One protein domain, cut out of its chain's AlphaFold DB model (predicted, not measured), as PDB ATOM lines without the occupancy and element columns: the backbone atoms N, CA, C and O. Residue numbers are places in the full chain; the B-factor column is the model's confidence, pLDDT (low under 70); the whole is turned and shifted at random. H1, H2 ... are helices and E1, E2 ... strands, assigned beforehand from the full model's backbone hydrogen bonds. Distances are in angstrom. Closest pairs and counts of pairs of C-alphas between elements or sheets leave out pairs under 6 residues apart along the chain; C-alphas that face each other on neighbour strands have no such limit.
ATOM      1  N   PRO A  51     245.014 217.173 323.950       94.69
ATOM      2  CA  PRO A  51     245.990 218.173 324.378       94.69
ATOM      3  C   PRO A  51     245.655 219.569 323.832       94.69
ATOM      4  O   PRO A  51     245.033 219.710 322.774       94.69
ATOM      5  N   ALA A  52     246.155 220.619 324.491       96.31
ATOM      6  CA  ALA A  52     245.895 222.007 324.099       96.31
ATOM      7  C   ALA A  52     246.318 222.337 322.655       96.31
ATOM      8  O   ALA A  52     245.705 223.187 322.014       96.31
ATOM      9  N   SER A  53     247.323 221.643 322.110       96.44
ATOM     10  CA  SER A  53     247.754 221.804 320.716       96.44
ATOM     11  C   SER A  53     246.668 221.437 319.704       96.44
ATOM     12  O   SER A  53     246.500 222.134 318.708       96.44
ATOM     13  N   LYS A  54     245.875 220.396 319.976       96.31
ATOM     14  CA  LYS A  54     244.763 219.987 319.104       96.31
ATOM     15  C   LYS A  54     243.568 220.921 319.215       96.31
ATOM     16  O   LYS A  54     242.976 221.275 318.193       96.31
ATOM     17  N   LEU A  55     243.279 221.401 320.424       97.06
ATOM     18  CA  LEU A  55     242.316 222.482 320.619       97.06
ATOM     19  C   LEU A  55     242.739 223.736 319.839       97.06
ATOM     20  O   LEU A  55     241.930 224.318 319.121       97.06
ATOM     21  N   PHE A  56     244.012 224.125 319.922       97.38
ATOM     22  CA  PHE A  56     244.545 225.271 319.189       97.38
ATOM     23  C   PHE A  56     244.403 225.110 317.670       97.38
ATOM     24  O   PHE A  56     243.893 226.019 317.015       97.38
ATOM     25  N   ASP A  57     244.752 223.940 317.118       96.88
ATOM     26  CA  ASP A  57     244.568 223.624 315.693       96.88
ATOM     27  C   ASP A  57     243.104 223.831 315.251       96.88
ATOM     28  O   ASP A  57     242.838 224.443 314.210       96.88
ATOM     29  N   ARG A  58     242.138 223.366 316.059       96.31
ATOM     30  CA  ARG A  58     240.695 223.556 315.811       96.31
ATOM     31  C   ARG A  58     240.301 225.031 315.829       96.31
ATOM     32  O   ARG A  58     239.582 225.474 314.930       96.31
ATOM     33  N   ILE A  59     240.790 225.794 316.809       95.81
ATOM     34  CA  ILE A  59     240.532 227.237 316.906       95.81
ATOM     35  C   ILE A  59     241.046 227.956 315.653       95.81
ATOM     36  O   ILE A  59     240.306 228.729 315.038       95.81
ATOM     37  N   GLN A  60     242.274 227.663 315.217       94.81
ATOM     38  CA  GLN A  60     242.847 228.275 314.016       94.81
ATOM     39  C   GLN A  60     242.072 227.899 312.745       94.81
ATOM     40  O   GLN A  60     241.828 228.757 311.888       94.81
ATOM     41  N   ALA A  61     241.638 226.641 312.622       94.69
ATOM     42  CA  ALA A  61     240.842 226.181 311.487       94.69
ATOM     43  C   ALA A  61     239.491 226.912 311.392       94.69
ATOM     44  O   ALA A  61     239.138 227.413 310.318       94.69
ATOM     45  N   GLU A  62     238.764 227.041 312.505       94.62
ATOM     46  CA  GLU A  62     237.473 227.739 312.517       94.62
ATOM     47  C   GLU A  62     237.648 229.246 312.283       94.62
ATOM     48  O   GLU A  62     236.909 229.839 311.496       94.62
ATOM     49  N   LYS A  63     238.682 229.879 312.849       92.00
ATOM     50  CA  LYS A  63     238.979 231.295 312.564       92.00
ATOM     51  C   LYS A  63     239.298 231.532 311.092       92.00
ATOM     52  O   LYS A  63     238.814 232.504 310.508       92.00
ATOM     53  N   LYS A  64     240.045 230.630 310.449       92.19
ATOM     54  CA  LYS A  64     240.306 230.696 309.003       92.19
ATOM     55  C   LYS A  64     239.011 230.609 308.189       92.19
ATOM     56  O   LYS A  64     238.861 231.341 307.209       92.19
ATOM     57  N   LYS A  65     238.067 229.763 308.604       94.00
ATOM     58  CA  LYS A  65     236.738 229.655 307.989       94.00
ATOM     59  C   LYS A  65     235.912 230.932 308.183       94.00
ATOM     60  O   LYS A  65     235.430 231.486 307.198       94.00
ATOM     61  N   LEU A  66     235.837 231.473 309.399       91.56
ATOM     62  CA  LEU A  66     235.139 232.738 309.681       91.56
ATOM     63  C   LEU A  66     235.721 233.922 308.893       91.56
ATOM     64  O   LEU A  66     234.978 234.808 308.460       91.56
ATOM     65  N   LEU A  67     237.039 233.935 308.676       90.25
ATOM     66  CA  LEU A  67     237.709 234.933 307.844       90.25
ATOM     67  C   LEU A  67     237.313 234.794 306.366       90.25
ATOM     68  O   LEU A  67     237.018 235.799 305.715       90.25
ATOM     69  N   ALA A  68     237.261 233.566 305.841       91.56
ATOM     70  CA  ALA A  68     236.798 233.296 304.479       91.56
ATOM     71  C   ALA A  68     235.326 233.707 304.280       91.56
ATOM     72  O   ALA A  68     234.965 234.250 303.235       91.56
ATOM     73  N   GLU A  69     234.500 233.535 305.314       93.06
ATOM     74  CA  GLU A  69     233.099 233.971 305.360       93.06
ATOM     75  C   GLU A  69     232.928 235.485 305.603       93.06
ATOM     76  O   GLU A  69     231.801 235.978 305.611       93.06
ATOM     77  N   LYS A  70     234.022 236.241 305.798       87.88
ATOM     78  CA  LYS A  70     234.027 237.679 306.141       87.88
ATOM     79  C   LYS A  70     233.253 238.021 307.423       87.88
ATOM     80  O   LYS A  70     232.836 239.166 307.602       87.88
ATOM     81  N   LYS A  71     233.082 237.051 308.325       85.56
ATOM     82  CA  LYS A  71     232.452 237.250 309.642       85.56
ATOM     83  C   LYS A  71     233.397 237.900 310.648       85.56
ATOM     84  O   LYS A  71     232.937 238.545 311.580       85.56
ATOM     85  N   ILE A  72     234.707 237.759 310.441       85.00
ATOM     86  CA  ILE A  72     235.744 238.412 311.245       85.00
ATOM     87  C   ILE A  72     236.701 239.209 310.351       85.00
ATOM     88  O   ILE A  72     236.871 238.910 309.166       85.00
ATOM     89  N   LYS A  73     237.318 240.251 310.918       80.50
ATOM     90  CA  LYS A  73     238.307 241.086 310.219       80.50
ATOM     91  C   LYS A  73     239.634 240.339 310.043       80.50
ATOM     92  O   LYS A  73     239.887 239.328 310.692       80.50
ATOM     93  N   LYS A  74     240.489 240.855 309.151       76.75
ATOM     94  CA  LYS A  74     241.822 240.299 308.880       76.75
ATOM     95  C   LYS A  74     242.628 240.181 310.181       76.75
ATOM     96  O   LYS A  74     242.746 241.158 310.915       76.75
ATOM     97  N   ILE A  75     243.178 238.993 310.416       74.25
ATOM     98  CA  ILE A  75     244.021 238.683 311.573       74.25
ATOM     99  C   ILE A  75     245.360 239.412 311.405       74.25
ATOM    100  O   ILE A  75     245.958 239.382 310.322       74.25
ATOM    101  N   ASN A  76     245.811 240.097 312.455       76.19
ATOM    102  CA  ASN A  76     247.133 240.717 312.475       76.19
ATOM    103  C   ASN A  76     248.193 239.646 312.737       76.19
ATOM    104  O   ASN A  76     247.967 238.735 313.525       76.19
ATOM    105  N   ILE A  77     249.358 239.773 312.104       80.38
ATOM    106  CA  ILE A  77     250.506 238.934 312.455       80.38
ATOM    107  C   ILE A  77     250.996 239.408 313.824       80.38
ATOM    108  O   ILE A  77     251.372 240.573 313.972       80.38
ATOM    109  N   LEU A  78     250.929 238.525 314.815       87.50
ATOM    110  CA  LEU A  78     251.396 238.783 316.173       87.50
ATOM    111  C   LEU A  78     252.867 238.368 316.300       87.50
ATOM    112  O   LEU A  78     253.313 237.481 315.570       87.50
ATOM    113  N   PRO A  79     253.635 239.012 317.194       88.69
ATOM    114  CA  PRO A  79     254.994 238.578 317.480       88.69
ATOM    115  C   PRO A  79     254.988 237.184 318.115       88.69
ATOM    116  O   PRO A  79     254.103 236.859 318.918       88.69
ATOM    117  N   GLU A  80     256.008 236.389 317.787       88.50
ATOM    118  CA  GLU A  80     256.280 235.131 318.484       88.50
ATOM    119  C   GLU A  80     256.421 235.380 319.994       88.50
ATOM    120  O   GLU A  80     256.785 236.474 320.436       88.50
ATOM    121  N   ILE A  81     256.059 234.382 320.798       91.00
ATOM    122  CA  ILE A  81     256.201 234.447 322.254       91.00
ATOM    123  C   ILE A  81     257.664 234.166 322.581       91.00
ATOM    124  O   ILE A  81     258.171 233.079 322.303       91.00
ATOM    125  N   SER A  82     258.344 235.157 323.146       86.81
ATOM    126  CA  SER A  82     259.729 235.019 323.592       86.81
ATOM    127  C   SER A  82     259.816 234.321 324.953       86.81
ATOM    128  O   SER A  82     258.858 234.310 325.726       86.81
ATOM    129  N   SER A  83     260.983 233.752 325.272       81.81
ATOM    130  CA  SER A  83     261.236 233.123 326.576       81.81
ATOM    131  C   SER A  83     261.112 234.097 327.751       81.81
ATOM    132  O   SER A  83     260.748 233.680 328.843       81.81
ATOM    133  N   ASP A  84     261.378 235.384 327.528       82.88
ATOM    134  CA  ASP A  84     261.347 236.411 328.577       82.88
ATOM    135  C   ASP A  84     259.911 236.809 328.964       82.88
ATOM    136  O   ASP A  84     259.681 237.355 330.041       82.88
ATOM    137  N   GLU A  85     258.927 236.507 328.112       81.50
ATOM    138  CA  GLU A  85     257.502 236.765 328.368       81.50
ATOM    139  C   GLU A  85     256.818 235.627 329.142       81.50
ATOM    140  O   GLU A  85     255.680 235.776 329.593       81.50
ATOM    141  N   ILE A  86     257.495 234.486 329.305       82.25
ATOM    142  CA  ILE A  86     256.978 233.317 330.019       82.25
ATOM    143  C   ILE A  86     257.766 233.111 331.313       82.25
ATOM    144  O   ILE A  86     258.915 232.689 331.324       82.25
ATOM    145  N   SER A  87     257.136 233.395 332.451       61.56
ATOM    146  CA  SER A  87     257.829 233.350 333.745       61.56
ATOM    147  C   SER A  87     257.708 232.008 334.479       61.56
ATOM    148  O   SER A  87     258.316 231.846 335.533       61.56
ATOM    149  N   ASN A  88     256.874 231.071 334.002       65.44
ATOM    150  CA  ASN A  88     256.517 229.850 334.738       65.44
ATOM    151  C   ASN A  88     256.531 228.606 333.841       65.44
ATOM    152  O   ASN A  88     256.098 228.659 332.687       65.44
ATOM    153  N   SER A  89     256.938 227.462 334.400       75.19
ATOM    154  CA  SER A  89     256.689 226.163 333.775       75.19
ATOM    155  C   SER A  89     255.184 225.875 333.777       75.19
ATOM    156  O   SER A  89     254.510 225.978 334.802       75.19
ATOM    157  N   ILE A  90     254.648 225.539 332.607       86.81
ATOM    158  CA  ILE A  90     253.269 225.069 332.450       86.81
ATOM    159  C   ILE A  90     253.258 223.545 332.326       86.81
ATOM    160  O   ILE A  90     254.278 222.945 331.972       86.81
ATOM    161  N   PRO A  91     252.119 222.891 332.602       90.19
ATOM    162  CA  PRO A  91     251.933 221.485 332.267       90.19
ATOM    163  C   PRO A  91     252.323 221.171 330.818       90.19
ATOM    164  O   PRO A  91     252.016 221.940 329.913       90.19
ATOM    165  N   SER A  92     252.924 220.005 330.571       88.69
ATOM    166  CA  SER A  92     253.314 219.577 329.217       88.69
ATOM    167  C   SER A  92     252.133 219.411 328.250       88.69
ATOM    168  O   SER A  92     252.328 219.393 327.039       88.69
ATOM    169  N   THR A  93     250.912 219.281 328.775       91.56
ATOM    170  CA  THR A  93     249.663 219.208 328.004       91.56
ATOM    171  C   THR A  93     249.114 220.579 327.602       91.56
ATOM    172  O   THR A  93     248.165 220.642 326.816       91.56
ATOM    173  N   TRP A  94     249.674 221.663 328.145       95.19
ATOM    174  CA  TRP A  94     249.265 223.040 327.883       95.19
ATOM    175  C   TRP A  94     250.109 223.665 326.772       95.19
ATOM    176  O   TRP A  94     251.187 223.178 326.431       95.19
ATOM    177  N   LEU A  95     249.619 224.770 326.212       95.19
ATOM    178  CA  LEU A  95     250.280 225.499 325.134       95.19
ATOM    179  C   LEU A  95     250.291 227.003 325.424       95.19
ATOM    180  O   LEU A  95     249.256 227.578 325.737       95.19
ATOM    181  N   TRP A  96     251.443 227.655 325.278       95.12
ATOM    182  CA  TRP A  96     251.509 229.117 325.289       95.12
ATOM    183  C   TRP A  96     250.992 229.685 323.967       95.12
ATOM    184  O   TRP A  96     251.458 229.291 322.902       95.12
ATOM    185  N   VAL A  97     250.043 230.613 324.049       95.56
ATOM    186  CA  VAL A  97     249.411 231.276 322.898       95.56
ATOM    187  C   VAL A  97     249.223 232.762 323.193       95.56
ATOM    188  O   VAL A  97     249.211 233.177 324.351       95.56
ATOM    189  N   ARG A  98     249.061 233.596 322.172       96.00
ATOM    190  CA  ARG A  98     248.613 234.982 322.343       96.00
ATOM    191  C   ARG A  98     247.095 235.007 322.496       96.00
ATOM    192  O   ARG A  98     246.375 234.248 321.849       96.00
ATOM    193  N   PHE A  99     246.597 235.931 323.308       96.44
ATOM    194  CA  PHE A  99     245.172 236.106 323.578       96.44
ATOM    195  C   PHE A  99     244.348 236.203 322.287       96.44
ATOM    196  O   PHE A  99     243.369 235.479 322.117       96.44
ATOM    197  N   ASP A 100     244.790 237.025 321.329       95.19
ATOM    198  CA  ASP A 100     244.097 237.207 320.046       95.19
ATOM    199  C   ASP A 100     244.140 235.972 319.139       95.19
ATOM    200  O   ASP A 100     243.340 235.890 318.215       95.19
ATOM    201  N   GLU A 101     244.998 234.975 319.384       95.12
ATOM    202  CA  GLU A 101     244.996 233.735 318.598       95.12
ATOM    203  C   GLU A 101     243.787 232.863 318.931       95.12
ATOM    204  O   GLU A 101     243.229 232.245 318.021       95.12
ATOM    205  N   ILE A 102     243.320 232.887 320.183       95.81
ATOM    206  CA  ILE A 102     242.276 231.982 320.685       95.81
ATOM    207  C   ILE A 102     240.878 232.599 320.807       95.81
ATOM    208  O   ILE A 102     239.912 231.875 321.043       95.81
ATOM    209  N   VAL A 103     240.741 233.912 320.596       96.19
ATOM    210  CA  VAL A 103     239.453 234.626 320.705       96.19
ATOM    211  C   VAL A 103     238.997 235.266 319.392       96.19
ATOM    212  O   VAL A 103     239.740 235.349 318.412       96.19
ATOM    213  N   VAL A 104     237.758 235.751 319.382       95.12
ATOM    214  CA  VAL A 104     237.174 236.625 318.365       95.12
ATOM    215  C   VAL A 104     236.801 237.947 319.032       95.12
ATOM    216  O   VAL A 104     235.880 238.018 319.840       95.12
ATOM    217  N   ASN A 105     237.518 239.016 318.692       94.06
ATOM    218  CA  ASN A 105     237.226 240.350 319.207       94.06
ATOM    219  C   ASN A 105     236.035 240.985 318.459       94.06
ATOM    220  O   ASN A 105     236.050 241.093 317.228       94.06
ATOM    221  N   ARG A 106     235.035 241.445 319.215       94.25
ATOM    222  CA  ARG A 106     233.802 242.086 318.728       94.25
ATOM    223  C   ARG A 106     233.722 243.575 319.062       94.25
ATOM    224  O   ARG A 106     232.658 244.183 318.961       94.25
ATOM    225  N   ASP A 107     234.843 244.216 319.386       94.06
ATOM    226  CA  ASP A 107     234.891 245.641 319.741       94.06
ATOM    227  C   ASP A 107     234.328 246.545 318.644       94.06
ATOM    228  O   ASP A 107     233.817 247.627 318.932       94.06
ATOM    229  N   GLY A 108     234.425 246.107 317.385       91.94
ATOM    230  CA  GLY A 108     233.886 246.818 316.229       91.94
ATOM    231  C   GLY A 108     232.359 246.788 316.106       91.94
ATOM    232  O   GLY A 108     231.829 247.533 315.289       91.94
ATOM    233  N   GLU A 109     231.666 245.947 316.878       93.75
ATOM    234  CA  GLU A 109     230.198 245.866 316.925       93.75
ATOM    235  C   GLU A 109     229.601 246.827 317.971       93.75
ATOM    236  O   GLU A 109     228.401 247.107 317.942       93.75
ATOM    237  N   ARG A 110     230.434 247.382 318.865       93.88
ATOM    238  CA  ARG A 110     230.032 248.357 319.890       93.88
ATOM    239  C   ARG A 110     229.509 249.650 319.253       93.88
ATOM    240  O   ARG A 110     230.081 250.163 318.292       93.88
ATOM    241  N   LYS A 111     228.462 250.229 319.846       93.69
ATOM    242  CA  LYS A 111     227.885 251.526 319.446       93.69
ATOM    243  C   LYS A 111     227.628 252.390 320.689       93.69
ATOM    244  O   LYS A 111     226.533 252.328 321.231       93.69
ATOM    245  N   PRO A 112     228.613 253.140 321.210       91.00
ATOM    246  CA  PRO A 112     228.446 253.873 322.466       91.00
ATOM    247  C   PRO A 112     227.323 254.919 322.376       91.00
ATOM    248  O   PRO A 112     227.224 255.640 321.385       91.00
ATOM    249  N   ILE A 113     226.501 255.014 323.426       89.81
ATOM    250  CA  ILE A 113     225.416 255.996 323.563       89.81
ATOM    251  C   ILE A 113     225.813 257.021 324.632       89.81
ATOM    252  O   ILE A 113     226.147 256.666 325.776       89.81
ATOM    253  N   THR A 114     225.783 258.304 324.266       88.31
ATOM    254  CA  THR A 114     226.078 259.393 325.207       88.31
ATOM    255  C   THR A 114     225.024 259.432 326.313       88.31
ATOM    256  O   THR A 114     223.879 259.051 326.102       88.31
ATOM    257  N   LYS A 115     225.390 259.886 327.517       86.81
ATOM    258  CA  LYS A 115     224.476 259.849 328.671       86.81
ATOM    259  C   LYS A 115     223.165 260.616 328.430       86.81
ATOM    260  O   LYS A 115     222.137 260.185 328.933       86.81
ATOM    261  N   SER A 116     223.199 261.718 327.680       88.38
ATOM    262  CA  SER A 116     222.005 262.507 327.345       88.38
ATOM    263  C   SER A 116     221.058 261.797 326.383       88.38
ATOM    264  O   SER A 116     219.861 262.055 326.425       88.38
ATOM    265  N   ASP A 117     221.585 260.897 325.549       86.81
ATOM    266  CA  ASP A 117     220.827 260.229 324.487       86.81
ATOM    267  C   ASP A 117     220.333 258.836 324.915       86.81
ATOM    268  O   ASP A 117     219.686 258.129 324.141       86.81
ATOM    269  N   ARG A 118     220.643 258.409 326.148       87.75
ATOM    270  CA  ARG A 118     220.170 257.135 326.697       87.75
ATOM    271  C   ARG A 118     218.693 257.239 327.039       87.75
ATOM    272  O   ARG A 118     218.311 257.833 328.046       87.75
ATOM    273  N   LEU A 119     217.868 256.608 326.215       84.25
ATOM    274  CA  LEU A 119     216.473 256.355 326.544       84.25
ATOM    275  C   LEU A 119     216.405 255.225 327.568       84.25
ATOM    276  O   LEU A 119     216.956 254.146 327.346       84.25
ATOM    277  N   HIS A 120     215.744 255.492 328.694       87.44
ATOM    278  CA  HIS A 120     215.599 254.508 329.755       87.44
ATOM    279  C   HIS A 120     214.816 253.299 329.244       87.44
ATOM    280  O   HIS A 120     213.703 253.434 328.735       87.44
ATOM    281  N   GLY A 121     215.392 252.115 329.412       90.88
ATOM    282  CA  GLY A 121     214.760 250.874 328.995       90.88
ATOM    283  C   GLY A 121     215.071 249.717 329.925       90.88
ATOM    284  O   GLY A 121     215.405 249.903 331.092       90.88
ATOM    285  N   LYS A 122     214.912 248.496 329.414       94.62
ATOM    286  CA  LYS A 122     215.026 247.268 330.216       94.62
ATOM    287  C   LYS A 122     216.362 246.542 330.059       94.62
ATOM    288  O   LYS A 122     216.687 245.731 330.927       94.62
ATOM    289  N   TYR A 123     217.107 246.810 328.986       97.19
ATOM    290  CA  TYR A 123     218.345 246.102 328.660       97.19
ATOM    291  C   TYR A 123     219.543 246.743 329.342       97.19
ATOM    292  O   TYR A 123     219.622 247.963 329.449       97.19
ATOM    293  N   ASP A 124     220.475 245.921 329.809       97.19
ATOM    294  CA  ASP A 124     221.642 246.405 330.535       97.19
ATOM    295  C   ASP A 124     222.633 247.101 329.598       97.19
ATOM    296  O   ASP A 124     222.959 246.598 328.520       97.19
ATOM    297  N   TYR A 125     223.125 248.264 330.022       96.69
ATOM    298  CA  TYR A 125     224.177 249.014 329.347       96.69
ATOM    299  C   TYR A 125     225.480 248.862 330.132       96.69
ATOM    300  O   TYR A 125     225.639 249.417 331.223       96.69
ATOM    301  N   TYR A 126     226.415 248.093 329.586       96.50
ATOM    302  CA  TYR A 126     227.681 247.752 330.225       96.50
ATOM    303  C   TYR A 126     228.779 248.785 329.948       96.50
ATOM    304  O   TYR A 126     228.937 249.277 328.830       96.50
ATOM    305  N   GLY A 127     229.571 249.085 330.978       94.88
ATOM    306  CA  GLY A 127     230.823 249.838 330.913       94.88
ATOM    307  C   GLY A 127     232.028 248.984 331.322       94.88
ATOM    308  O   GLY A 127     231.950 247.762 331.339       94.88
ATOM    309  N   ALA A 128     233.137 249.635 331.686       93.31
ATOM    310  CA  ALA A 128     234.415 248.985 332.009       93.31
ATOM    311  C   ALA A 128     234.405 248.079 333.257       93.31
ATOM    312  O   ALA A 128     235.354 247.333 333.476       93.31
ATOM    313  N   SER A 129     233.390 248.185 334.120       94.06
ATOM    314  CA  SER A 129     233.348 247.502 335.429       94.06
ATOM    315  C   SER A 129     231.953 246.963 335.764       94.06
ATOM    316  O   SER A 129     231.565 246.903 336.926       94.06
ATOM    317  N   GLY A 130     231.173 246.618 334.737       94.69
ATOM    318  CA  GLY A 130     229.825 246.068 334.877       94.69
ATOM    319  C   GLY A 130     228.739 246.973 334.303       94.69
ATOM    320  O   GLY A 130     228.988 247.796 333.420       94.69
ATOM    321  N   ILE A 131     227.511 246.785 334.782       95.06
ATOM    322  CA  ILE A 131     226.324 247.516 334.327       95.06
ATOM    323  C   ILE A 131     226.387 248.949 334.863       95.06
ATOM    324  O   ILE A 131     226.525 249.155 336.067       95.06
ATOM    325  N   ILE A 132     226.274 249.937 333.976       93.94
ATOM    326  CA  ILE A 132     226.312 251.364 334.342       93.94
ATOM    327  C   ILE A 132     224.988 252.088 334.076       93.94
ATOM    328  O   ILE A 132     224.822 253.218 334.532       93.94
ATOM    329  N   ASP A 133     224.076 251.486 333.307       94.06
ATOM    330  CA  ASP A 133     222.763 252.052 332.983       94.06
ATOM    331  C   ASP A 133     221.813 250.983 332.415       94.06
ATOM    332  O   ASP A 133     222.217 249.831 332.222       94.06
ATOM    333  N   LYS A 134     220.580 251.377 332.078       94.31
ATOM    334  CA  LYS A 134     219.664 250.575 331.257       94.31
ATOM    335  C   LYS A 134     219.149 251.344 330.042       94.31
ATOM    336  O   LYS A 134     218.788 252.512 330.149       94.31
ATOM    337  N   VAL A 135     219.068 250.663 328.900       95.38
ATOM    338  CA  VAL A 135     218.690 251.224 327.594       95.38
ATOM    339  C   VAL A 135     217.530 250.463 326.939       95.38
ATOM    340  O   VAL A 135     217.184 249.345 327.332       95.38
ATOM    341  N   GLU A 136     216.879 251.107 325.970       95.31
ATOM    342  CA  GLU A 136     215.682 250.595 325.283       95.31
ATOM    343  C   GLU A 136     215.953 249.423 324.330       95.31
ATOM    344  O   GLU A 136     215.110 248.533 324.215       95.31
ATOM    345  N   ASP A 137     217.131 249.381 323.707       94.38
ATOM    346  CA  ASP A 137     217.511 248.380 322.703       94.38
ATOM    347  C   ASP A 137     218.803 247.637 323.105       94.38
ATOM    348  O   ASP A 137     219.400 247.930 324.144       94.38
ATOM    349  N   TYR A 138     219.246 246.655 322.320       96.19
ATOM    350  CA  TYR A 138     220.425 245.826 322.598       96.19
ATOM    351  C   TYR A 138     221.290 245.596 321.348       96.19
ATOM    352  O   TYR A 138     220.813 245.642 320.216       96.19
ATOM    353  N   LEU A 139     222.583 245.327 321.552       96.44
ATOM    354  CA  LEU A 139     223.520 244.954 320.478       96.44
ATOM    355  C   LEU A 139     223.788 243.454 320.438       96.44
ATOM    356  O   LEU A 139     223.997 242.892 319.365       96.44
ATOM    357  N   PHE A 140     223.792 242.816 321.606       97.38
ATOM    358  CA  PHE A 140     224.171 241.421 321.766       97.38
ATOM    359  C   PHE A 140     223.053 240.647 322.466       97.38
ATOM    360  O   PHE A 140     222.379 241.177 323.347       97.38
ATOM    361  N   ASP A 141     222.873 239.395 322.048       96.75
ATOM    362  CA  ASP A 141     221.944 238.410 322.622       96.75
ATOM    363  C   ASP A 141     222.657 237.052 322.722       96.75
ATOM    364  O   ASP A 141     222.280 236.058 322.103       96.75
ATOM    365  N   LYS A 142     223.816 237.073 323.381       95.06
ATOM    366  CA  LYS A 142     224.693 235.924 323.635       95.06
ATOM    367  C   LYS A 142     225.591 236.279 324.810       95.06
ATOM    368  O   LYS A 142     226.025 237.424 324.909       95.06
ATOM    369  N   ASP A 143     225.923 235.311 325.647       97.25
ATOM    370  CA  ASP A 143     226.904 235.517 326.705       97.25
ATOM    371  C   ASP A 143     228.297 235.758 326.098       97.25
ATOM    372  O   ASP A 143     228.814 234.920 325.355       97.25
ATOM    373  N   LEU A 144     228.886 236.919 326.392       98.25
ATOM    374  CA  LEU A 144     230.218 237.319 325.929       98.25
ATOM    375  C   LEU A 144     231.057 237.787 327.116       98.25
ATOM    376  O   LEU A 144     230.533 238.313 328.105       98.25
ATOM    377  N   LEU A 145     232.371 237.612 327.003       98.56
ATOM    378  CA  LEU A 145     233.309 238.085 328.009       98.56
ATOM    379  C   LEU A 145     233.605 239.562 327.762       98.56
ATOM    380  O   LEU A 145     234.059 239.942 326.681       98.56
ATOM    381  N   LEU A 146     233.361 240.390 328.771       98.50
ATOM    382  CA  LEU A 146     233.761 241.786 328.775       98.50
ATOM    383  C   LEU A 146     235.051 241.960 329.569       98.50
ATOM    384  O   LEU A 146     235.211 241.362 330.630       98.50
ATOM    385  N   ILE A 147     235.963 242.784 329.058       98.19
ATOM    386  CA  ILE A 147     237.217 243.141 329.733       98.19
ATOM    387  C   ILE A 147     237.323 244.663 329.763       98.19
ATOM    388  O   ILE A 147     237.210 245.296 328.716       98.19
ATOM    389  N   GLY A 148     237.530 245.271 330.931       96.81
ATOM    390  CA  GLY A 148     237.678 246.728 331.040       96.81
ATOM    391  C   GLY A 148     238.771 247.275 330.109       96.81
ATOM    392  O   GLY A 148     239.892 246.774 330.111       96.81
ATOM    393  N   GLU A 149     238.450 248.291 329.303       95.50
ATOM    394  CA  GLU A 149     239.389 248.934 328.367       95.50
ATOM    395  C   GLU A 149     240.095 250.127 329.023       95.50
ATOM    396  O   GLU A 149     241.268 250.373 328.757       95.50
ATOM    397  N   ASP A 150     239.411 250.887 329.876       91.94
ATOM    398  CA  ASP A 150     239.982 252.044 330.567       91.94
ATOM    399  C   ASP A 150     239.341 252.301 331.938       91.94
ATOM    400  O   ASP A 150     238.299 251.747 332.291       91.94
ATOM    401  N   GLY A 151     240.021 253.123 332.738       90.12
ATOM    402  CA  GLY A 151     239.590 253.533 334.070       90.12
ATOM    403  C   GLY A 151     240.556 253.118 335.175       90.12
ATOM    404  O   GLY A 151     241.376 252.213 335.027       90.12
ATOM    405  N   ALA A 152     240.435 253.777 336.329       90.06
ATOM    406  CA  ALA A 152     241.305 253.538 337.483       90.06
ATOM    407  C   ALA A 152     241.254 252.083 337.991       90.06
ATOM    408  O   ALA A 152     242.222 251.610 338.585       90.06
ATOM    409  N   ASN A 153     240.162 251.355 337.721       92.50
ATOM    410  CA  ASN A 153     240.013 249.959 338.129       92.50
ATOM    411  C   ASN A 153     241.039 249.021 337.472       92.50
ATOM    412  O   ASN A 153     241.380 248.017 338.082       92.50
ATOM    413  N   LEU A 154     241.595 249.359 336.300       91.94
ATOM    414  CA  LEU A 154     242.672 248.573 335.678       91.94
ATOM    415  C   LEU A 154     243.906 248.430 336.578       91.94
ATOM    416  O   LEU A 154     244.590 247.413 336.512       91.94
ATOM    417  N   ILE A 155     244.157 249.430 337.429       89.19
ATOM    418  CA  ILE A 155     245.247 249.427 338.411       89.19
ATOM    419  C   ILE A 155     244.717 249.037 339.792       89.19
ATOM    420  O   ILE A 155     245.290 248.180 340.454       89.19
ATOM    421  N   ALA A 156     243.611 249.648 340.230       88.56
ATOM    422  CA  ALA A 156     243.091 249.466 341.585       88.56
ATOM    423  C   ALA A 156     242.515 248.062 341.838       88.56
ATOM    424  O   ALA A 156     242.492 247.622 342.984       88.56
ATOM    425  N   ARG A 157     242.022 247.388 340.787       88.69
ATOM    426  CA  ARG A 157     241.388 246.055 340.819       88.69
ATOM    427  C   ARG A 157     240.376 245.894 341.961       88.69
ATOM    428  O   ARG A 157     240.296 244.844 342.596       88.69
ATOM    429  N   SER A 158     239.598 246.945 342.223       86.81
ATOM    430  CA  SER A 158     238.538 246.928 343.236       86.81
ATOM    431  C   SER A 158     237.344 246.078 342.802       86.81
ATOM    432  O   SER A 158     236.589 245.595 343.641       86.81
ATOM    433  N   THR A 159     237.190 245.864 341.495       90.62
ATOM    434  CA  THR A 159     236.245 244.913 340.895       90.62
ATOM    435  C   THR A 159     236.951 244.070 339.829       90.62
ATOM    436  O   THR A 159     237.988 244.508 339.313       90.62
ATOM    437  N   PRO A 160     236.415 242.882 339.472       94.19
ATOM    438  CA  PRO A 160     236.964 242.064 338.394       94.19
ATOM    439  C   PRO A 160     237.160 242.872 337.105       94.19
ATOM    440  O   PRO A 160     236.285 243.634 336.697       94.19
ATOM    441  N   ILE A 161     238.315 242.698 336.464       96.69
ATOM    442  CA  ILE A 161     238.630 243.338 335.181       96.69
ATOM    443  C   ILE A 161     237.876 242.647 334.048       96.69
ATOM    444  O   ILE A 161     237.412 243.315 333.124       96.69
ATOM    445  N   ALA A 162     237.764 241.319 334.131       97.88
ATOM    446  CA  ALA A 162     237.025 240.492 333.194       97.88
ATOM    447  C   ALA A 162     235.745 239.953 333.849       97.88
ATOM    448  O   ALA A 162     235.792 239.453 334.974       97.88
ATOM    449  N   PHE A 163     234.611 240.062 333.161       97.81
ATOM    450  CA  PHE A 163     233.299 239.627 333.647       97.81
ATOM    451  C   PHE A 163     232.349 239.347 332.475       97.81
ATOM    452  O   PHE A 163     232.509 239.887 331.385       97.81
ATOM    453  N   PHE A 164     231.333 238.512 332.686       98.06
ATOM    454  CA  PHE A 164     230.367 238.176 331.637       98.06
ATOM    455  C   PHE A 164     229.233 239.200 331.526       98.06
ATOM    456  O   PHE A 164     228.634 239.590 332.530       98.06
ATOM    457  N   ALA A 165     228.882 239.558 330.292       97.56
ATOM    458  CA  ALA A 165     227.584 240.140 329.970       97.56
ATOM    459  C   ALA A 165     226.648 239.035 329.477       97.56
ATOM    460  O   ALA A 165     227.058 238.208 328.662       97.56
ATOM    461  N   ARG A 166     225.417 238.997 330.002       95.88
ATOM    462  CA  ARG A 166     224.472 237.895 329.769       95.88
ATOM    463  C   ARG A 166     223.115 238.378 329.281       95.88
ATOM    464  O   ARG A 166     222.657 239.455 329.651       95.88
ATOM    465  N   GLY A 167     222.453 237.545 328.481       94.81
ATOM    466  CA  GLY A 167     221.147 237.858 327.892       94.81
ATOM    467  C   GLY A 167     221.221 238.947 326.816       94.81
ATOM    468  O   GLY A 167     222.149 238.961 326.013       94.81
ATOM    469  N   LYS A 168     220.236 239.856 326.804       97.94
ATOM    470  CA  LYS A 168     220.149 240.978 325.854       97.94
ATOM    471  C   LYS A 168     220.721 242.248 326.457       97.94
ATOM    472  O   LYS A 168     220.175 242.760 327.435       97.94
ATOM    473  N   TYR A 169     221.788 242.767 325.861       97.44
ATOM    474  CA  TYR A 169     222.512 243.903 326.422       97.44
ATOM    475  C   TYR A 169     223.205 244.766 325.367       97.44
ATOM    476  O   TYR A 169     223.336 244.422 324.188       97.44
ATOM    477  N   TRP A 170     223.667 245.921 325.826       97.69
ATOM    478  CA  TRP A 170     224.415 246.902 325.060       97.69
ATOM    479  C   TRP A 170     225.750 247.184 325.756       97.69
ATOM    480  O   TRP A 170     225.821 247.193 326.981       97.69
ATOM    481  N   VAL A 171     226.823 247.419 324.996       96.44
ATOM    482  CA  VAL A 171     228.168 247.652 325.557       96.44
ATOM    483  C   VAL A 171     228.736 248.991 325.091       96.44
ATOM    484  O   VAL A 171     228.663 249.339 323.909       96.44
ATOM    485  N   ASN A 172     229.299 249.744 326.033       93.94
ATOM    486  CA  ASN A 172     229.987 251.008 325.798       93.94
ATOM    487  C   ASN A 172     231.412 250.802 325.229       93.94
ATOM    488  O   ASN A 172     231.962 249.708 325.272       93.94
ATOM    489  N   ASN A 173     232.071 251.864 324.761       92.69
ATOM    490  CA  ASN A 173     233.444 251.829 324.239       92.69
ATOM    491  C   ASN A 173     234.542 251.680 325.314       92.69
ATOM    492  O   ASN A 173     235.715 251.702 324.971       92.69
ATOM    493  N   HIS A 174     234.171 251.552 326.590       93.88
ATOM    494  CA  HIS A 174     235.102 251.399 327.716       93.88
ATOM    495  C   HIS A 174     235.294 249.935 328.149       93.88
ATOM    496  O   HIS A 174     235.965 249.667 329.140       93.88
ATOM    497  N   ALA A 175     234.698 248.977 327.439       96.12
ATOM    498  CA  ALA A 175     234.907 247.549 327.666       96.12
ATOM    499  C   ALA A 175     235.130 246.830 326.338       96.12
ATOM    500  O   ALA A 175     234.378 247.050 325.385       96.12
ATOM    501  N   HIS A 176     236.140 245.971 326.281       97.81
ATOM    502  CA  HIS A 176     236.334 245.034 325.188       97.81
ATOM    503  C   HIS A 176     235.243 243.969 325.200       97.81
ATOM    504  O   HIS A 176     234.834 243.533 326.272       97.81
ATOM    505  N   VAL A 177     234.797 243.536 324.023       97.94
ATOM    506  CA  VAL A 177     233.793 242.484 323.837       97.94
ATOM    507  C   VAL A 177     234.462 241.287 323.178       97.94
ATOM    508  O   VAL A 177     234.892 241.362 322.024       97.94
ATOM    509  N   ILE A 178     234.554 240.184 323.910       98.06
ATOM    510  CA  ILE A 178     235.315 239.000 323.523       98.06
ATOM    511  C   ILE A 178     234.379 237.804 323.358       98.06
ATOM    512  O   ILE A 178     233.585 237.477 324.240       98.06
ATOM    513  N   ASP A 179     234.499 237.154 322.206       96.94
ATOM    514  CA  ASP A 179     233.829 235.907 321.846       96.94
ATOM    515  C   ASP A 179     234.881 234.817 321.582       96.94
ATOM    516  O   ASP A 179     236.078 235.093 321.466       96.94
ATOM    517  N   SER A 180     234.458 233.570 321.468       95.44
ATOM    518  CA  SER A 180     235.328 232.428 321.174       95.44
ATOM    519  C   SER A 180     234.560 231.371 320.386       95.44
ATOM    520  O   SER A 180     233.339 231.444 320.225       95.44
ATOM    521  N   ILE A 181     235.288 230.378 319.874       93.12
ATOM    522  CA  ILE A 181     234.660 229.246 319.184       93.12
ATOM    523  C   ILE A 181     233.983 228.266 320.155       93.12
ATOM    524  O   ILE A 181     232.991 227.654 319.785       93.12
ATOM    525  N   GLU A 182     234.492 228.167 321.387       93.94
ATOM    526  CA  GLU A 182     233.966 227.340 322.480       93.94
ATOM    527  C   GLU A 182     233.803 228.233 323.711       93.94
ATOM    528  O   GLU A 182     234.741 228.952 324.075       93.94
ATOM    529  N   PHE A 183     232.631 228.216 324.343       95.94
ATOM    530  CA  PHE A 183     232.288 229.145 325.426       95.94
ATOM    531  C   PHE A 183     233.210 228.997 326.645       95.94
ATOM    532  O   PHE A 183     233.586 229.989 327.263       95.94
ATOM    533  N   GLU A 184     233.654 227.780 326.938       97.25
ATOM    534  CA  GLU A 184     234.510 227.442 328.078       97.25
ATOM    535  C   GLU A 184     235.880 228.134 328.022       97.25
ATOM    536  O   GLU A 184     236.477 228.416 329.064       97.25
ATOM    537  N   ILE A 185     236.346 228.504 326.822       98.12
ATOM    538  CA  ILE A 185     237.544 229.337 326.652       98.12
ATOM    539  C   ILE A 185     237.329 230.706 327.298       98.12
ATOM    540  O   ILE A 185     238.233 231.224 327.951       98.12
ATOM    541  N   LEU A 186     236.135 231.292 327.166       98.50
ATOM    542  CA  LEU A 186     235.810 232.567 327.807       98.50
ATOM    543  C   LEU A 186     235.775 232.429 329.325       98.50
ATOM    544  O   LEU A 186     236.261 233.318 330.020       98.50
ATOM    545  N   GLU A 187     235.238 231.323 329.844       98.19
ATOM    546  CA  GLU A 187     235.179 231.088 331.290       98.19
ATOM    547  C   GLU A 187     236.579 230.946 331.888       98.19
ATOM    548  O   GLU A 187     236.877 231.531 332.931       98.19
ATOM    549  N   TYR A 188     237.475 230.232 331.202       98.38
ATOM    550  CA  TYR A 188     238.876 230.159 331.598       98.38
ATOM    551  C   TYR A 188     239.571 231.525 331.507       98.38
ATOM    552  O   TYR A 188     240.254 231.935 332.449       98.38
ATOM    553  N   LEU A 189     239.370 232.264 330.409       98.38
ATOM    554  CA  LEU A 189     239.969 233.586 330.209       98.38
ATOM    555  C   LEU A 189     239.487 234.615 331.235       98.38
ATOM    556  O   LEU A 189     240.282 235.447 331.669       98.38
ATOM    557  N   GLU A 190     238.233 234.539 331.678       98.25
ATOM    558  CA  GLU A 190     237.725 235.345 332.789       98.25
ATOM    559  C   GLU A 190     238.584 235.132 334.044       98.25
ATOM    560  O   GLU A 190     239.013 236.097 334.682       98.25
ATOM    561  N   LYS A 191     238.889 233.872 334.388       97.62
ATOM    562  CA  LYS A 191     239.735 233.559 335.551       97.62
ATOM    563  C   LYS A 191     241.174 234.009 335.311       97.62
ATOM    564  O   LYS A 191     241.783 234.591 336.206       97.62
ATOM    565  N   TYR A 192     241.686 233.805 334.099       97.25
ATOM    566  CA  TYR A 192     243.046 234.171 333.717       97.25
ATOM    567  C   TYR A 192     243.321 235.671 333.828       97.25
ATOM    568  O   TYR A 192     244.239 236.086 334.536       97.25
ATOM    569  N   ILE A 193     242.491 236.495 333.188       97.12
ATOM    570  CA  ILE A 193     242.659 237.953 333.164       97.12
ATOM    571  C   ILE A 193     242.527 238.547 334.567       97.12
ATOM    572  O   ILE A 193     243.265 239.467 334.921       97.12
ATOM    573  N   ASN A 194     241.635 237.998 335.395       96.25
ATOM    574  CA  ASN A 194     241.495 238.416 336.787       96.25
ATOM    575  C   ASN A 194     242.650 237.933 337.684       96.25
ATOM    576  O   ASN A 194     242.878 238.527 338.736       96.25
ATOM    577  N   ALA A 195     243.404 236.905 337.278       93.00
ATOM    578  CA  ALA A 195     244.572 236.423 338.012       93.00
ATOM    579  C   ALA A 195     245.806 237.306 337.773       93.00
ATOM    580  O   ALA A 195     246.453 237.741 338.724       93.00
ATOM    581  N   ILE A 196     246.158 237.550 336.508       91.31
ATOM    582  CA  ILE A 196     247.485 238.064 336.124       91.31
ATOM    583  C   ILE A 196     247.692 239.547 336.434       91.31
ATOM    584  O   ILE A 196     246.722 240.291 336.563       91.31
ATOM    585  N   ASN A 197     248.951 239.990 336.517       90.25
ATOM    586  CA  ASN A 197     249.273 241.418 336.483       90.25
ATOM    587  C   ASN A 197     249.105 241.944 335.045       90.25
ATOM    588  O   ASN A 197     249.592 241.323 334.103       90.25
ATOM    589  N   LEU A 198     248.401 243.067 334.887       92.50
ATOM    590  CA  LEU A 198     248.115 243.682 333.587       92.50
ATOM    591  C   LEU A 198     248.952 244.941 333.309       92.50
ATOM    592  O   LEU A 198     248.781 245.549 332.255       92.50
ATOM    593  N   GLU A 199     249.838 245.334 334.224       91.94
ATOM    594  CA  GLU A 199     250.602 246.588 334.164       91.94
ATOM    595  C   GLU A 199     251.336 246.796 332.827       91.94
ATOM    596  O   GLU A 199     251.192 247.854 332.217       91.94
ATOM    597  N   ASP A 200     251.985 245.759 332.288       91.06
ATOM    598  CA  ASP A 200     252.717 245.817 331.007       91.06
ATOM    599  C   ASP A 200     251.821 246.052 329.773       91.06
ATOM    600  O   ASP A 200     252.274 246.463 328.691       91.06
ATOM    601  N   TYR A 201     250.519 245.803 329.922       93.50
ATOM    602  CA  TYR A 201     249.508 245.979 328.881       93.50
ATOM    603  C   TYR A 201     248.737 247.297 329.033       93.50
ATOM    604  O   TYR A 201     248.001 247.692 328.121       93.50
ATOM    605  N   ILE A 202     248.927 248.001 330.149       94.50
ATOM    606  CA  ILE A 202     248.278 249.271 330.455       94.50
ATOM    607  C   ILE A 202     249.158 250.435 329.980       94.50
ATOM    608  O   ILE A 202     250.384 250.408 329.980       94.50
ATOM    609  N   THR A 203     248.503 251.491 329.522       92.38
ATOM    610  CA  THR A 203     249.105 252.732 329.039       92.38
ATOM    611  C   THR A 203     248.431 253.924 329.707       92.38
ATOM    612  O   THR A 203     247.252 253.859 330.043       92.38
ATOM    613  N   GLY A 204     249.168 255.029 329.854       85.81
ATOM    614  CA  GLY A 204     248.656 256.269 330.440       85.81
ATOM    615  C   GLY A 204     248.680 256.270 331.973       85.81
ATOM    616  O   GLY A 204     248.012 255.474 332.617       85.81
ATOM    617  N   MET A 205     249.426 257.213 332.559       76.19
ATOM    618  CA  MET A 205     249.588 257.317 334.020       76.19
ATOM    619  C   MET A 205     248.354 257.914 334.717       76.19
ATOM    620  O   MET A 205     247.934 257.429 335.758       76.19
ATOM    621  N   ALA A 206     247.770 258.978 334.151       80.88
ATOM    622  CA  ALA A 206     246.640 259.689 334.764       80.88
ATOM    623  C   ALA A 206     245.273 259.060 334.439       80.88
ATOM    624  O   ALA A 206     244.340 259.147 335.234       80.88
ATOM    625  N   GLN A 207     245.151 258.436 333.265       86.56
ATOM    626  CA  GLN A 207     243.976 257.676 332.843       86.56
ATOM    627  C   GLN A 207     244.452 256.337 332.280       86.56
ATOM    628  O   GLN A 207     244.797 256.269 331.096       86.56
ATOM    629  N   PRO A 208     244.512 255.299 333.130       93.31
ATOM    630  CA  PRO A 208     244.934 253.973 332.721       93.31
ATOM    631  C   PRO A 208     244.012 253.431 331.636       93.31
ATOM    632  O   PRO A 208     242.785 253.495 331.754       93.31
ATOM    633  N   LYS A 209     244.616 252.896 330.582       95.50
ATOM    634  CA  LYS A 209     243.925 252.300 329.445       95.50
ATOM    635  C   LYS A 209     244.691 251.086 328.956       95.50
ATOM    636  O   LYS A 209     245.902 251.170 328.773       95.50
ATOM    637  N   MET A 210     243.992 249.995 328.688       96.19
ATOM    638  CA  MET A 210     244.493 248.809 328.008       96.19
ATOM    639  C   MET A 210     243.934 248.811 326.579       96.19
ATOM    640  O   MET A 210     242.820 248.359 326.356       96.19
ATOM    641  N   PRO A 211     244.646 249.359 325.580       95.12
ATOM    642  CA  PRO A 211     244.167 249.343 324.204       95.12
ATOM    643  C   PRO A 211     244.013 247.913 323.683       95.12
ATOM    644  O   PRO A 211     244.823 247.047 324.010       95.12
ATOM    645  N   GLN A 212     243.093 247.703 322.736       94.19
ATOM    646  CA  GLN A 212     242.889 246.401 322.083       94.19
ATOM    647  C   GLN A 212     244.206 245.773 321.593       94.19
ATOM    648  O   GLN A 212     244.452 244.590 321.789       94.19
ATOM    649  N   LYS A 213     245.103 246.577 321.002       93.50
ATOM    650  CA  LYS A 213     246.416 246.097 320.536       93.50
ATOM    651  C   LYS A 213     247.291 245.534 321.660       93.50
ATOM    652  O   LYS A 213     248.053 244.620 321.394       93.50
ATOM    653  N   ARG A 214     247.214 246.091 322.873       94.88
ATOM    654  CA  ARG A 214     247.950 245.601 324.048       94.88
ATOM    655  C   ARG A 214     247.286 244.349 324.615       94.88
ATOM    656  O   ARG A 214     247.982 243.370 324.832       94.88
ATOM    657  N   MET A 215     245.957 244.343 324.753       95.94
ATOM    658  CA  MET A 215     245.198 243.159 325.185       95.94
ATOM    659  C   MET A 215     245.464 241.947 324.278       95.94
ATOM    660  O   MET A 215     245.694 240.845 324.758       95.94
ATOM    661  N   ASN A 216     245.511 242.159 322.962       95.00
ATOM    662  CA  ASN A 216     245.786 241.106 321.986       95.00
ATOM    663  C   ASN A 216     247.168 240.443 322.152       95.00
ATOM    664  O   ASN A 216     247.358 239.323 321.682       95.00
ATOM    665  N   LEU A 217     248.121 241.126 322.797       95.06
ATOM    666  CA  LEU A 217     249.473 240.619 323.052       95.06
ATOM    667  C   LEU A 217     249.584 239.816 324.348       95.06
ATOM    668  O   LEU A 217     250.627 239.197 324.552       95.06
ATOM    669  N   ILE A 218     248.551 239.810 325.198       95.81
ATOM    670  CA  ILE A 218     248.559 239.048 326.448       95.81
ATOM    671  C   ILE A 218     248.904 237.593 326.135       95.81
ATOM    672  O   ILE A 218     248.265 236.954 325.299       95.81
ATOM    673  N   VAL A 219     249.947 237.083 326.783       95.62
ATOM    674  CA  VAL A 219     250.353 235.681 326.674       95.62
ATOM    675  C   VAL A 219     249.425 234.855 327.554       95.62
ATOM    676  O   VAL A 219     249.213 235.206 328.704       95.62
ATOM    677  N   VAL A 220     248.853 233.778 327.021       95.88
ATOM    678  CA  VAL A 220     247.892 232.913 327.710       95.88
ATOM    679  C   VAL A 220     248.428 231.480 327.731       95.88
ATOM    680  O   VAL A 220     248.773 230.941 326.678       95.88
ATOM    681  N   PRO A 221     248.473 230.826 328.899       95.75
ATOM    682  CA  PRO A 221     248.721 229.400 328.990       95.75
ATOM    683  C   PRO A 221     247.400 228.674 328.723       95.75
ATOM    684  O   PRO A 221     246.521 228.662 329.581       95.75
ATOM    685  N   LEU A 222     247.222 228.132 327.519       96.88
ATOM    686  CA  LEU A 222     246.012 227.431 327.089       96.88
ATOM    687  C   LEU A 222     246.021 225.980 327.607       96.88
ATOM    688  O   LEU A 222     246.869 225.197 327.168       96.88
ATOM    689  N   PRO A 223     245.081 225.583 328.485       96.75
ATOM    690  CA  PRO A 223     244.884 224.189 328.875       96.75
ATOM    691  C   PRO A 223     244.074 223.421 327.814       96.75
ATOM    692  O   PRO A 223     243.353 224.037 327.023       96.75
ATOM    693  N   PRO A 224     244.089 222.076 327.837       97.19
ATOM    694  CA  PRO A 224     243.031 221.245 327.252       97.19
ATOM    695  C   PRO A 224     241.619 221.746 327.584       97.19
ATOM    696  O   PRO A 224     241.383 222.201 328.702       97.19
TER     697      PRO A 224
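What this domain is: This is residues 51 to 224 of the 576 residues of the protein "Type I restriction enzyme S subunit" of Algoriphagus ratkowskyi (UniProt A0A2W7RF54). Two small twisted sheets of three strands, E3 E2 E6 and E5 E4 E7, stand partly face to face with crossed strands, and helix H4 packs on the second sheet, on the side away from the first. Beyond H4 lies a two-strand ribbon of E1 and E8, with the first residues of the long helix H1 at its end, and long stretches with no named element run between these parts. The printed part has 174 residues, with five helices and eight strands in the order H1 E1 H2 E2 E3 E4 H3 E5 E6 E7 H4 H5 E8; the sheet E3 E2 E6 is mixed, and the other two are antiparallel. The class is mixed, helices and strands, though under half of the residues, 82 of 174, are in named elements. The whole is compact, with a radius of gyration of the C-alphas of 16.6 A and spans of 51 by 40 by 24 A.

Where its parts are: E2, residues 120 to 127, is the longest strand at 16.0 A; it bends by 92 degrees at residue 123. Beside it in the sheet are E3, residues 130 to 135, 14.3 A long, and E6, residues 168 to 171. The sheet E5 E4 E7 is made of residues 162 to 165, 144 to 148 and 175 to 179; E4 and E7 each measure 13.1 A. H4, residues 183 to 195, is 19.0 A long, from C-alpha 183 at (232.288, 229.145, 325.426). E1 is residues 95 to 98, and E8 is residues 219 to 222, ending with C-alpha 222 at (246.012, 227.431, 327.089). H1, residues 52 to 68, is 24.4 A long and begins with C-alpha 52 at (245.895, 222.007, 324.099). H2, residues 99 to 102, H3, residues 153 to 156, and H5, residues 212 to 215, have four residues each.

How they stand to each other: E2 and E3 form a hairpin, antiparallel at 151 degrees, with N 125 and O 133 2.8 A apart, within hydrogen-bond range. E2 and E6 are parallel at 49 degrees, with N 126 and O 170 at 2.8 A. This sheet and the sheet E5 E4 E7 form a sandwich, two sheets face to face, with 22 pairs of C-alphas within 10 A and their strands at 55 degrees. In the second sheet E4 is antiparallel to E5, with N 146 and O 163 at 2.8 A, and to E7, with N 176 and O 147 at 2.7 A. H4 is on this sheet at a height of 8.4 A, two layers with the helix on one face; it lies over E4 and runs along the strands, at 14 degrees to E4 on the local plane. The closest C-alphas of H4 and E5 are those of Glu 190 and Ala 162, 5.2 A apart. H3 is not on this sheet; the closest C-alphas of H3 and E4 are those of Leu 154 and Gly 148, 7.1 A apart. E1 and E8 are antiparallel at 142 degrees, with N 220 and O 97 at 2.8 A. H1 touches H2 with residues 56 to 60 alone, the closest C-alphas being those of Ile 59 and Ile 102, 6.3 A apart. H5 is close to H2 but not clearly touching, with C-alphas 215 and 99 closest at 7.2 A. H1 and H4 are apart. In H1 and H4 every O i to N i+4 pair is within hydrogen-bond range; H2, H3 and H5 are too short for such a pair, and the one O i to N i+3 pair is within range in H2 and H5 but not in H3.

The domain as a whole: The two C-alphas farthest apart are those of Ser 92 and Ser 116, 53.2 A, while those of Pro 51 and Pro 224 are 5.1 A apart. The printed part has no cut. The links H1 to E1, H2 to E2 and H4 to H5 are long. The mean pLDDT of the printed part is 92.6, and residues 87 to 88 are under 70.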